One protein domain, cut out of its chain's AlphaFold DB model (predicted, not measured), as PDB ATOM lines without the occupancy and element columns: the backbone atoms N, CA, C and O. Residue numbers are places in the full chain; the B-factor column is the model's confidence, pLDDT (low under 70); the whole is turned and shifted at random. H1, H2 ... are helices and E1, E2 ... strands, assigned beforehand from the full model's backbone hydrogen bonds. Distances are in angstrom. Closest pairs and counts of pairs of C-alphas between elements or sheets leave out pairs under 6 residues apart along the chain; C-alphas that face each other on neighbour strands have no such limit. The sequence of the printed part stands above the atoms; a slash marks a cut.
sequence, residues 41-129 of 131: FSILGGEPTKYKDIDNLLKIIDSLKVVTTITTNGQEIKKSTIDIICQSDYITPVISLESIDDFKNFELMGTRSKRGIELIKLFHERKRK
ATOM      1  N   PHE A  41     232.392 250.373 192.729       98.56
ATOM      2  CA  PHE A  41     233.815 250.425 192.390       98.56
ATOM      3  C   PHE A  41     234.706 250.132 193.605       98.56
ATOM      4  O   PHE A  41     234.379 250.468 194.746       98.56
ATOM      5  N   SER A  42     235.872 249.534 193.357       98.44
ATOM      6  CA  SER A  42     236.931 249.392 194.357       98.44
ATOM      7  C   SER A  42     238.240 249.935 193.800       98.44
ATOM      8  O   SER A  42     238.772 249.418 192.819       98.44
ATOM      9  N   ILE A  43     238.728 251.014 194.409       97.88
ATOM     10  CA  ILE A  43     239.992 251.657 194.066       97.88
ATOM     11  C   ILE A  43     241.079 251.045 194.946       97.88
ATOM     12  O   ILE A  43     241.123 251.256 196.162       97.88
ATOM     13  N   LEU A  44     241.941 250.273 194.297       95.25
ATOM     14  CA  LEU A  44     243.061 249.541 194.881       95.25
ATOM     15  C   LEU A  44     244.353 249.896 194.125       95.25
ATOM     16  O   LEU A  44     244.386 250.830 193.327       95.25
ATOM     17  N   GLY A  45     245.390 249.083 194.323       84.56
ATOM     18  CA  GLY A  45     246.589 249.054 193.492       84.56
ATOM     19  C   GLY A  45     247.702 249.935 194.036       84.56
ATOM     20  O   GLY A  45     247.509 251.124 194.268       84.56
ATOM     21  N   GLY A  46     248.881 249.332 194.227       91.69
ATOM     22  CA  GLY A  46     249.999 249.992 194.887       91.69
ATOM     23  C   GLY A  46     249.556 250.669 196.190       91.69
ATOM     24  O   GLY A  46     249.069 250.000 197.097       91.69
ATOM     25  N   GLU A  47     249.697 251.990 196.257       95.38
ATOM     26  CA  GLU A  47     248.954 252.857 197.173       95.38
ATOM     27  C   GLU A  47     248.127 253.872 196.358       95.38
ATOM     28  O   GLU A  47     248.715 254.766 195.738       95.38
ATOM     29  N   PRO A  48     246.782 253.806 196.366       95.88
ATOM     30  CA  PRO A  48     245.940 254.709 195.584       95.88
ATOM     31  C   PRO A  48     246.156 256.189 195.893       95.88
ATOM     32  O   PRO A  48     246.090 257.014 194.984       95.88
ATOM     33  N   THR A  49     246.467 256.564 197.140       96.25
ATOM     34  CA  THR A  49     246.727 257.978 197.470       96.25
ATOM     35  C   THR A  49     248.035 258.502 196.869       96.25
ATOM     36  O   THR A  49     248.239 259.717 196.822       96.25
ATOM     37  N   LYS A  50     248.906 257.610 196.373       94.38
ATOM     38  CA  LYS A  50     250.115 257.944 195.606       94.38
ATOM     39  C   LYS A  50     249.870 258.099 194.115       94.38
ATOM     40  O   LYS A  50     250.758 258.572 193.407       94.38
ATOM     41  N   TYR A  51     248.683 257.757 193.624       94.25
ATOM     42  CA  TYR A  51     248.330 258.056 192.250       94.25
ATOM     43  C   TYR A  51     248.301 259.577 192.033       94.25
ATOM     44  O   TYR A  51     247.578 260.308 192.714       94.25
ATOM     45  N   LYS A  52     249.095 260.055 191.065       92.50
ATOM     46  CA  LYS A  52     249.302 261.490 190.788       92.50
ATOM     47  C   LYS A  52     247.999 262.279 190.627       92.50
ATOM     48  O   LYS A  52     247.933 263.427 191.054       92.50
ATOM     49  N   ASP A  53     246.966 261.646 190.071       95.25
ATOM     50  CA  ASP A  53     245.698 262.289 189.721       95.25
ATOM     51  C   ASP A  53     244.504 261.778 190.552       95.25
ATOM     52  O   ASP A  53     243.346 261.848 190.137       95.25
ATOM     53  N   ILE A  54     244.784 261.253 191.753       97.19
ATOM     54  CA  ILE A  54     243.773 260.636 192.625       97.19
ATOM     55  C   ILE A  54     242.601 261.562 192.956       97.19
ATOM     56  O   ILE A  54     241.457 261.119 192.969       97.19
ATOM     57  N   ASP A  55     242.846 262.857 193.163       98.12
ATOM     58  CA  ASP A  55     241.780 263.795 193.535       98.12
ATOM     59  C   ASP A  55     240.784 263.998 192.383       98.12
ATOM     60  O   ASP A  55     239.582 264.102 192.624       98.12
ATOM     61  N   ASN A  56     241.255 264.024 191.131       98.00
ATOM     62  CA  ASN A  56     240.371 264.136 189.971       98.00
ATOM     63  C   ASN A  56     239.612 262.832 189.740       98.00
ATOM     64  O   ASN A  56     238.411 262.871 189.479       98.00
ATOM     65  N   LEU A  57     240.275 261.686 189.910       98.06
ATOM     66  CA  LEU A  57     239.623 260.382 189.803       98.06
ATOM     67  C   LEU A  57     238.480 260.241 190.815       98.06
ATOM     68  O   LEU A  57     237.378 259.850 190.437       98.06
ATOM     69  N   LEU A  58     238.706 260.618 192.076       98.31
ATOM     70  CA  LEU A  58     237.668 260.576 193.108       98.31
ATOM     71  C   LEU A  58     236.500 261.515 192.790       98.31
ATOM     72  O   LEU A  58     235.355 261.109 192.949       98.31
ATOM     73  N   LYS A  59     236.754 262.723 192.271       98.31
ATOM     74  CA  LYS A  59     235.684 263.642 191.833       98.31
ATOM     75  C   LYS A  59     234.872 263.083 190.665       98.31
ATOM     76  O   LYS A  59     233.650 263.218 190.648       98.31
ATOM     77  N   ILE A  60     235.534 262.456 189.688       97.94
ATOM     78  CA  ILE A  60     234.853 261.788 188.573       97.94
ATOM     79  C   ILE A  60     233.951 260.684 189.124       97.94
ATOM     80  O   ILE A  60     232.772 260.647 188.786       97.94
ATOM     81  N   ILE A  61     234.473 259.828 190.001       97.62
ATOM     82  CA  ILE A  61     233.714 258.716 190.579       97.62
ATOM     83  C   ILE A  61     232.540 259.206 191.433       97.62
ATOM     84  O   ILE A  61     231.429 258.704 191.277       97.62
ATOM     85  N   ASP A  62     232.745 260.219 192.271       97.69
ATOM     86  CA  ASP A  62     231.680 260.805 193.089       97.69
ATOM     87  C   ASP A  62     230.533 261.354 192.221       97.69
ATOM     88  O   ASP A  62     229.359 261.076 192.470       97.69
ATOM     89  N   SER A  63     230.861 262.012 191.099       97.69
ATOM     90  CA  SER A  63     229.858 262.499 190.137       97.69
ATOM     91  C   SER A  63     229.016 261.382 189.507       97.69
ATOM     92  O   SER A  63     227.885 261.612 189.066       97.69
ATOM     93  N   LEU A  64     229.537 260.150 189.482       97.81
ATOM     94  CA  LEU A  64     228.821 258.985 188.979       97.81
ATOM     95  C   LEU A  64     227.809 258.445 189.992       97.81
ATOM     96  O   LEU A  64     226.922 257.705 189.566       97.81
ATOM     97  N   LYS A  65     227.857 258.847 191.270       97.81
ATOM     98  CA  LYS A  65     226.916 258.404 192.314       97.81
ATOM     99  C   LYS A  65     226.844 256.876 192.444       97.81
ATOM    100  O   LYS A  65     225.772 256.304 192.627       97.81
ATOM    101  N   VAL A  66     227.989 256.215 192.283       98.06
ATOM    102  CA  VAL A  66     228.145 254.762 192.433       98.06
ATOM    103  C   VAL A  66     228.923 254.503 193.715       98.06
ATOM    104  O   VAL A  66     229.975 255.109 193.929       98.06
ATOM    105  N   VAL A  67     228.420 253.590 194.549       98.38
ATOM    106  CA  VAL A  67     229.088 253.202 195.797       98.38
ATOM    107  C   VAL A  67     230.517 252.771 195.492       98.38
ATOM    108  O   VAL A  67     230.765 251.917 194.642       98.38
ATOM    109  N   THR A  68     231.468 253.383 196.177       98.62
ATOM    110  CA  THR A  68     232.887 253.226 195.896       98.62
ATOM    111  C   THR A  68     233.661 253.034 197.182       98.62
ATOM    112  O   THR A  68     233.434 253.715 198.180       98.62
ATOM    113  N   THR A  69     234.630 252.129 197.141       98.75
ATOM    114  CA  THR A  69     235.642 251.993 198.189       98.75
ATOM    115  C   THR A  69     236.998 252.447 197.677       98.75
ATOM    116  O   THR A  69     237.334 252.215 196.518       98.75
ATOM    117  N   ILE A  70     237.791 253.071 198.544       98.56
ATOM    118  CA  ILE A  70     239.219 253.307 198.314       98.56
ATOM    119  C   ILE A  70     240.004 252.692 199.466       98.56
ATOM    120  O   ILE A  70     239.769 253.041 200.620       98.56
ATOM    121  N   THR A  71     240.923 251.775 199.158       98.44
ATOM    122  CA  THR A  71     241.756 251.122 200.180       98.44
ATOM    123  C   THR A  71     243.123 251.789 200.250       98.44
ATOM    124  O   THR A  71     243.814 251.856 199.239       98.44
ATOM    125  N   THR A  72     243.514 252.277 201.427       97.81
ATOM    126  CA  THR A  72     244.776 253.004 201.640       97.81
ATOM    127  C   THR A  72     245.536 252.484 202.857       97.81
ATOM    128  O   THR A  72     244.950 252.137 203.883       97.81
ATOM    129  N   ASN A  73     246.867 252.498 202.772       96.81
ATOM    130  CA  ASN A  73     247.772 252.257 203.893       96.81
ATOM    131  C   ASN A  73     247.848 253.427 204.894       96.81
ATOM    132  O   ASN A  73     248.491 253.318 205.945       96.81
ATOM    133  N   GLY A  74     247.224 254.561 204.562       95.31
ATOM    134  CA  GLY A  74     247.035 255.700 205.453       95.31
ATOM    135  C   GLY A  74     248.303 256.465 205.845       95.31
ATOM    136  O   GLY A  74     248.242 257.300 206.743       95.31
ATOM    137  N   GLN A  75     249.452 256.203 205.212       93.94
ATOM    138  CA  GLN A  75     250.720 256.832 205.602       93.94
ATOM    139  C   GLN A  75     250.856 258.267 205.092       93.94
ATOM    140  O   GLN A  75     251.257 259.158 205.835       93.94
ATOM    141  N   GLU A  76     250.543 258.486 203.814       92.06
ATOM    142  CA  GLU A  76     250.753 259.761 203.128       92.06
ATOM    143  C   GLU A  76     249.548 260.069 202.239       92.06
ATOM    144  O   GLU A  76     249.549 259.836 201.028       92.06
ATOM    145  N   ILE A  77     248.496 260.582 202.871       95.62
ATOM    146  CA  ILE A  77     247.271 261.020 202.208       95.62
ATOM    147  C   ILE A  77     247.211 262.551 202.187       95.62
ATOM    148  O   ILE A  77     247.471 263.219 203.191       95.62
ATOM    149  N   LYS A  78     246.883 263.131 201.029       96.50
ATOM    150  CA  LYS A  78     246.725 264.584 200.914       96.50
ATOM    151  C   LYS A  78     245.477 265.024 201.676       96.50
ATOM    152  O   LYS A  78     244.448 264.350 201.653       96.50
ATOM    153  N   LYS A  79     245.535 266.217 202.271       95.94
ATOM    154  CA  LYS A  79     244.366 266.851 202.899       95.94
ATOM    155  C   LYS A  79     243.193 266.975 201.917       95.94
ATOM    156  O   LYS A  79     242.069 266.684 202.298       95.94
ATOM    157  N   SER A  80     243.469 267.328 200.658       97.31
ATOM    158  CA  SER A  80     242.460 267.401 199.593       97.31
ATOM    159  C   SER A  80     241.753 266.066 199.366       97.31
ATOM    160  O   SER A  80     240.533 266.037 199.259       97.31
ATOM    161  N   THR A  81     242.498 264.959 199.349       97.88
ATOM    162  CA  THR A  81     241.942 263.608 199.203       97.88
ATOM    163  C   THR A  81     241.033 263.256 200.381       97.88
ATOM    164  O   THR A  81     239.931 262.761 200.169       97.88
ATOM    165  N   ILE A  82     241.450 263.559 201.620       97.12
ATOM    166  CA  ILE A  82     240.605 263.372 202.814       97.12
ATOM    167  C   ILE A  82     239.322 264.197 202.708       97.12
ATOM    168  O   ILE A  82     238.244 263.668 202.970       97.12
ATOM    169  N   ASP A  83     239.435 265.475 202.336       96.62
ATOM    170  CA  ASP A  83     238.294 266.385 202.241       96.62
ATOM    171  C   ASP A  83     237.276 265.881 201.196       96.62
ATOM    172  O   ASP A  83     236.088 265.826 201.502       96.62
ATOM    173  N   ILE A  84     237.733 265.415 200.023       97.62
ATOM    174  CA  ILE A  84     236.871 264.807 198.987       97.62
ATOM    175  C   ILE A  84     236.146 263.570 199.527       97.62
ATOM    176  O   ILE A  84     234.938 263.442 199.355       97.62
ATOM    177  N   ILE A  85     236.868 262.665 200.197       97.31
ATOM    178  CA  ILE A  85     236.278 261.443 200.763       97.31
ATOM    179  C   ILE A  85     235.236 261.787 201.839       97.31
ATOM    180  O   ILE A  85     234.174 261.180 201.871       97.31
ATOM    181  N   CYS A  86     235.513 262.760 202.713       96.50
ATOM    182  CA  CYS A  86     234.585 263.145 203.782       96.50
ATOM    183  C   CYS A  86     233.315 263.826 203.261       96.50
ATOM    184  O   CYS A  86     232.278 263.717 203.906       96.50
ATOM    185  N   GLN A  87     233.413 264.549 202.144       95.81
ATOM    186  CA  GLN A  87     232.295 265.262 201.518       95.81
ATOM    187  C   GLN A  87     231.430 264.363 200.625       95.81
ATOM    188  O   GLN A  87     230.367 264.793 200.188       95.81
ATOM    189  N   SER A  88     231.889 263.148 200.328       96.44
ATOM    190  CA  SER A  88     231.186 262.206 199.464       96.44
ATOM    191  C   SER A  88     230.227 261.318 200.257       96.44
ATOM    192  O   SER A  88     230.605 260.700 201.255       96.44
ATOM    193  N   ASP A  89     229.008 261.165 199.739       96.62
ATOM    194  CA  ASP A  89     228.045 260.158 200.208       96.62
ATOM    195  C   ASP A  89     228.305 258.766 199.608       96.62
ATOM    196  O   ASP A  89     227.765 257.764 200.079       96.62
ATOM    197  N   TYR A  90     229.122 258.690 198.553       98.00
ATOM    198  CA  TYR A  90     229.316 257.479 197.755       98.00
ATOM    199  C   TYR A  90     230.671 256.815 197.991       98.00
ATOM    200  O   TYR A  90     230.818 255.634 197.683       98.00
ATOM    201  N   ILE A  91     231.659 257.536 198.528       98.38
ATOM    202  CA  ILE A  91     233.025 257.041 198.704       98.38
ATOM    203  C   ILE A  91     233.280 256.701 200.173       98.38
ATOM    204  O   ILE A  91     233.246 257.555 201.053       98.38
ATOM    205  N   THR A  92     233.608 255.438 200.433       97.94
ATOM    206  CA  THR A  92     233.993 254.949 201.762       97.94
ATOM    207  C   THR A  92     235.487 254.605 201.790       97.94
ATOM    208  O   THR A  92     235.930 253.764 201.000       97.94
ATOM    209  N   PRO A  93     236.292 255.214 202.684       97.81
ATOM    210  CA  PRO A  93     237.683 254.820 202.851       97.81
ATOM    211  C   PRO A  93     237.779 253.494 203.612       97.81
ATOM    212  O   PRO A  93     237.092 253.281 204.611       97.81
ATOM    213  N   VAL A  94     238.680 252.625 203.167       98.31
ATOM    214  CA  VAL A  94     239.086 251.394 203.851       98.31
ATOM    215  C   VAL A  94     240.551 251.555 204.244       98.31
ATOM    216  O   VAL A  94     241.393 251.877 203.408       98.31
ATOM    217  N   ILE A  95     240.858 251.368 205.526       97.69
ATOM    218  CA  ILE A  95     242.206 251.583 206.064       97.69
ATOM    219  C   ILE A  95     242.872 250.227 206.289       97.69
ATOM    220  O   ILE A  95     242.364 249.418 207.063       97.69
ATOM    221  N   SER A  96     244.010 249.985 205.635       97.69
ATOM    222  CA  SER A  96     244.830 248.800 205.895       97.69
ATOM    223  C   SER A  96     245.514 248.922 207.255       97.69
ATOM    224  O   SER A  96     246.341 249.812 207.465       97.69
ATOM    225  N   LEU A  97     245.168 248.022 208.172       97.44
ATOM    226  CA  LEU A  97     245.755 247.915 209.502       97.44
ATOM    227  C   LEU A  97     245.745 246.443 209.923       97.44
ATOM    228  O   LEU A  97     244.681 245.888 210.186       97.44
ATOM    229  N   GLU A  98     246.917 245.819 210.004       97.00
ATOM    230  CA  GLU A  98     247.017 244.379 210.285       97.00
ATOM    231  C   GLU A  98     246.996 244.067 211.785       97.00
ATOM    232  O   GLU A  98     246.635 242.970 212.209       97.00
ATOM    233  N   SER A  99     247.414 245.026 212.614       96.62
ATOM    234  CA  SER A  99     247.438 244.869 214.063       96.62
ATOM    235  C   SER A  99     247.341 246.215 214.772       96.62
ATOM    236  O   SER A  99     247.910 247.211 214.330       96.62
ATOM    237  N   ILE A 100     246.665 246.236 215.924       95.81
ATOM    238  CA  ILE A 100     246.709 247.377 216.851       95.81
ATOM    239  C   ILE A 100     248.031 247.430 217.627       95.81
ATOM    240  O   ILE A 100     248.435 248.501 218.074       95.81
ATOM    241  N   ASP A 101     248.716 246.292 217.756       96.06
ATOM    242  CA  ASP A 101     250.062 246.215 218.317       96.06
ATOM    243  C   ASP A 101     251.089 246.776 217.324       96.06
ATOM    244  O   ASP A 101     251.190 246.308 216.186       96.06
ATOM    245  N   ASP A 102     251.843 247.782 217.771       95.69
ATOM    246  CA  ASP A 102     252.800 248.525 216.946       95.69
ATOM    247  C   ASP A 102     253.917 247.631 216.399       95.69
ATOM    248  O   ASP A 102     254.332 247.810 215.252       95.69
ATOM    249  N   PHE A 103     254.405 246.681 217.204       96.00
ATOM    250  CA  PHE A 103     255.497 245.798 216.808       96.00
ATOM    251  C   PHE A 103     255.044 244.848 215.699       96.00
ATOM    252  O   PHE A 103     255.666 244.786 214.640       96.00
ATOM    253  N   LYS A 104     253.901 244.187 215.893       96.50
ATOM    254  CA  LYS A 104     253.323 243.268 214.913       96.50
ATOM    255  C   LYS A 104     252.912 243.978 213.622       96.50
ATOM    256  O   LYS A 104     253.107 243.441 212.536       96.50
ATOM    257  N   ASN A 105     252.366 245.194 213.705       97.12
ATOM    258  CA  ASN A 105     252.030 245.948 212.497       97.12
ATOM    259  C   ASN A 105     253.293 246.350 211.720       97.12
ATOM    260  O   ASN A 105     253.308 246.296 210.489       97.12
ATOM    261  N   PHE A 106     254.367 246.703 212.433       96.62
ATOM    262  CA  PHE A 106     255.649 247.015 211.814       96.62
ATOM    263  C   PHE A 106     256.272 245.791 211.139       96.62
ATOM    264  O   PHE A 106     256.738 245.909 210.011       96.62
ATOM    265  N   GLU A 107     256.223 244.621 211.777       97.00
ATOM    266  CA  GLU A 107     256.696 243.361 211.194       97.00
ATOM    267  C   GLU A 107     255.998 243.046 209.860       97.00
ATOM    268  O   GLU A 107     256.647 242.673 208.885       97.00
ATOM    269  N   LEU A 108     254.680 243.248 209.791       96.50
ATOM    270  CA  LEU A 108     253.877 242.894 208.618       96.50
ATOM    271  C   LEU A 108     253.928 243.954 207.505       96.50
ATOM    272  O   LEU A 108     254.017 243.612 206.322       96.50
ATOM    273  N   MET A 109     253.846 245.238 207.867       95.88
ATOM    274  CA  MET A 109     253.654 246.348 206.922       95.88
ATOM    275  C   MET A 109     254.854 247.295 206.790       95.88
ATOM    276  O   MET A 109     254.865 248.141 205.895       95.88
ATOM    277  N   GLY A 110     255.837 247.220 207.691       95.88
ATOM    278  CA  GLY A 110     256.936 248.190 207.785       95.88
ATOM    279  C   GLY A 110     256.537 249.537 208.404       95.88
ATOM    280  O   GLY A 110     257.281 250.510 208.305       95.88
ATOM    281  N   THR A 111     255.363 249.627 209.040       95.94
ATOM    282  CA  THR A 111     254.875 250.845 209.706       95.94
ATOM    283  C   THR A 111     254.121 250.530 210.996       95.94
ATOM    284  O   THR A 111     253.599 249.435 211.176       95.94
ATOM    285  N   ARG A 112     254.055 251.502 211.907       95.94
ATOM    286  CA  ARG A 112     253.362 251.396 213.201       95.94
ATOM    287  C   ARG A 112     251.847 251.574 213.051       95.94
ATOM    288  O   ARG A 112     251.394 252.286 212.153       95.94
ATOM    289  N   SER A 113     251.071 251.001 213.971       96.00
ATOM    290  CA  SER A 113     249.600 251.050 213.961       96.00
ATOM    291  C   SER A 113     249.070 252.463 214.233       96.00
ATOM    292  O   SER A 113     248.033 252.869 213.699       96.00
ATOM    293  N   LYS A 114     249.833 253.251 215.006       93.50
ATOM    294  CA  LYS A 114     249.483 254.615 215.430       93.50
ATOM    295  C   LYS A 114     248.955 255.510 214.300       93.50
ATOM    296  O   LYS A 114     247.933 256.163 214.491       93.50
ATOM    297  N   ARG A 115     249.599 255.521 213.127       89.75
ATOM    298  CA  ARG A 115     249.176 256.373 211.995       89.75
ATOM    299  C   ARG A 115     247.814 255.978 211.432       89.75
ATOM    300  O   ARG A 115     246.993 256.852 211.170       89.75
ATOM    301  N   GLY A 116     247.552 254.677 211.288       93.94
ATOM    302  CA  GLY A 116     246.244 254.186 210.847       93.94
ATOM    303  C   GLY A 116     245.140 254.594 211.824       93.94
ATOM    304  O   GLY A 116     244.095 255.092 211.414       93.94
ATOM    305  N   ILE A 117     245.408 254.486 213.130       95.38
ATOM    306  CA  ILE A 117     244.471 254.891 214.190       95.38
ATOM    307  C   ILE A 117     244.216 256.407 214.171       95.38
ATOM    308  O   ILE A 117     243.072 256.841 214.316       95.38
ATOM    309  N   GLU A 118     245.256 257.225 213.993       94.88
ATOM    310  CA  GLU A 118     245.127 258.684 213.871       94.88
ATOM    311  C   GLU A 118     244.292 259.082 212.650       94.88
ATOM    312  O   GLU A 118     243.420 259.943 212.759       94.88
ATOM    313  N   LEU A 119     244.490 258.414 211.511       95.25
ATOM    314  CA  LEU A 119     243.705 258.658 210.304       95.25
ATOM    315  C   LEU A 119     242.223 258.294 210.491       95.25
ATOM    316  O   LEU A 119     241.349 259.054 210.079       95.25
ATOM    317  N   ILE A 120     241.923 257.177 211.161       95.38
ATOM    318  CA  ILE A 120     240.543 256.785 211.494       95.38
ATOM    319  C   ILE A 120     239.862 257.867 212.348       95.38
ATOM    320  O   ILE A 120     238.732 258.266 212.060       95.38
ATOM    321  N   LYS A 121     240.556 258.386 213.370       95.56
ATOM    322  CA  LYS A 121     240.043 259.482 214.210       95.56
ATOM    323  C   LYS A 121     239.804 260.753 213.397       95.56
ATOM    324  O   LYS A 121     238.755 261.375 213.539       95.56
ATOM    325  N   LEU A 122     240.730 261.093 212.501       94.75
ATOM    326  CA  LEU A 122     240.599 262.253 211.624       94.75
ATOM    327  C   LEU A 122     239.352 262.163 210.731       94.75
ATOM    328  O   LEU A 122     238.614 263.143 210.622       94.75
ATOM    329  N   PHE A 123     239.084 261.001 210.127       94.44
ATOM    330  CA  PHE A 123     237.866 260.788 209.338       94.44
ATOM    331  C   PHE A 123     236.598 260.939 210.187       94.44
ATOM    332  O   PHE A 123     235.650 261.601 209.760       94.44
ATOM    333  N   HIS A 124     236.592 260.393 211.407       92.00
ATOM    334  CA  HIS A 124     235.466 260.539 212.330       92.00
ATOM    335  C   HIS A 124     235.186 262.009 212.687       92.00
ATOM    336  O   HIS A 124     234.044 262.462 212.622       92.00
ATOM    337  N   GLU A 125     236.223 262.774 213.030       92.81
ATOM    338  CA  GLU A 125     236.097 264.190 213.394       92.81
ATOM    339  C   GLU A 125     235.631 265.068 212.230       92.81
ATOM    340  O   GLU A 125     234.887 266.028 212.437       92.81
ATOM    341  N   ARG A 126     236.084 264.770 211.008       89.94
ATOM    342  CA  ARG A 126     235.734 265.547 209.816       89.94
ATOM    343  C   ARG A 126     234.305 265.299 209.365       89.94
ATOM    344  O   ARG A 126     233.614 266.275 209.100       89.94
ATOM    345  N   LYS A 127     233.852 264.043 209.349       80.25
ATOM    346  CA  LYS A 127     232.480 263.708 208.946       80.25
ATOM    347  C   LYS A 127     231.442 264.363 209.865       80.25
ATOM    348  O   LYS A 127     230.521 265.004 209.387       80.25
ATOM    349  N   ARG A 128     231.703 264.378 211.177       73.69
ATOM    350  CA  ARG A 128     230.868 265.080 212.172       73.69
ATOM    351  C   ARG A 128     230.745 266.597 211.994       73.69
ATOM    352  O   ARG A 128     229.889 267.188 212.636       73.69
ATOM    353  N   LYS A 129     231.643 267.246 211.247       65.75
ATOM    354  CA  LYS A 129     231.561 268.691 210.957       65.75
ATOM    355  C   LYS A 129     230.775 268.992 209.680       65.75
ATOM    356  O   LYS A 129     230.548 270.164 209.393       65.75
TER     357      LYS A 129
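AT A GLANCE: This is residues 41 to 129 of the 131 residues of the protein "Radical SAM core domain-containing protein" of Lactococcus lactis subsp. cremoris TIFN6 (UniProt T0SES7). You are looking at a small wall of three parallel strands with helices over one face: H1 and H2 lie side by side on it, and the long H4 comes back over the E3 side to end by H2. H3 sits away from the sheet at one end of the longest axis, and there H4 makes a corner with it and folds back. The printed part has 89 residues with three named strands and four named helices, in the order E1 H1 E2 H2 E3 H3 H4; the sheet's order is E1 E2 E3, all parallel. The class is mixed, helices and strands. The whole is compact, with a radius of gyration of the C-alphas of 13.3 A and spans of 41 by 29 by 20 A.

HOW THE PARTS SIT: Start at E1, residues 41 to 43, an edge strand parallel to E2, residues 68 to 72, at 16 degrees; look for N 43 and O 69, 2.8 A apart, within hydrogen-bond range. E2 is parallel to the other edge strand, E3, residues 91 to 95, at 27 degrees, with N 92 and O 68 at 2.8 A. H1, residues 54 to 64, and H2, residues 79 to 87, join these strands into two strand-helix-strand units, parallel neighbour strands with a helix between: E1, H1, E2 and E2, H2, E3, each with a right-handed crossover. H1 and H2 touch at a shallow tilt of 14 degrees, the same way; their closest C-alphas, of Asp 55 and Thr 81, are 5.7 A apart. H4, residues 113 to 127, touches H2 with residues 123 to 127 alone, at a steep tilt of 51 degrees, the same way; the closest C-alphas, of Cys 86 and Lys 127, are 5.6 A apart. H1, H2 and H4 on one face of the sheet make two layers, one of strands and one of helices. H3, residues 102 to 109, is not on the sheet; it touches H4, about perpendicular at 89 degrees, where the closest C-alphas, of Asp 102 and Ser 113, are 5.1 A apart. In H1, H2, H3 and H4 every O i to N i+4 pair is within hydrogen-bond range.

IN THESE COORDINATES: Find C-alpha 41 at (233.815, 250.425, 192.390), where E1 begins, 6.5 A long. H1 runs 15.5 A, E2 13.2 A, H2 12.3 A, E3 13.0 A and H3 10.3 A. H4 runs 21.9 A from C-alpha 113 at (249.600, 251.050, 213.961) to C-alpha 127 at (232.480, 263.708, 208.946).

THE WHOLE: The two C-alphas farthest apart, of Leu 64 and Phe 103, are 40.7 A apart. The printed part has no cut, and no link is long. Its mean pLDDT is 95.4, and residue 129 alone is under 70.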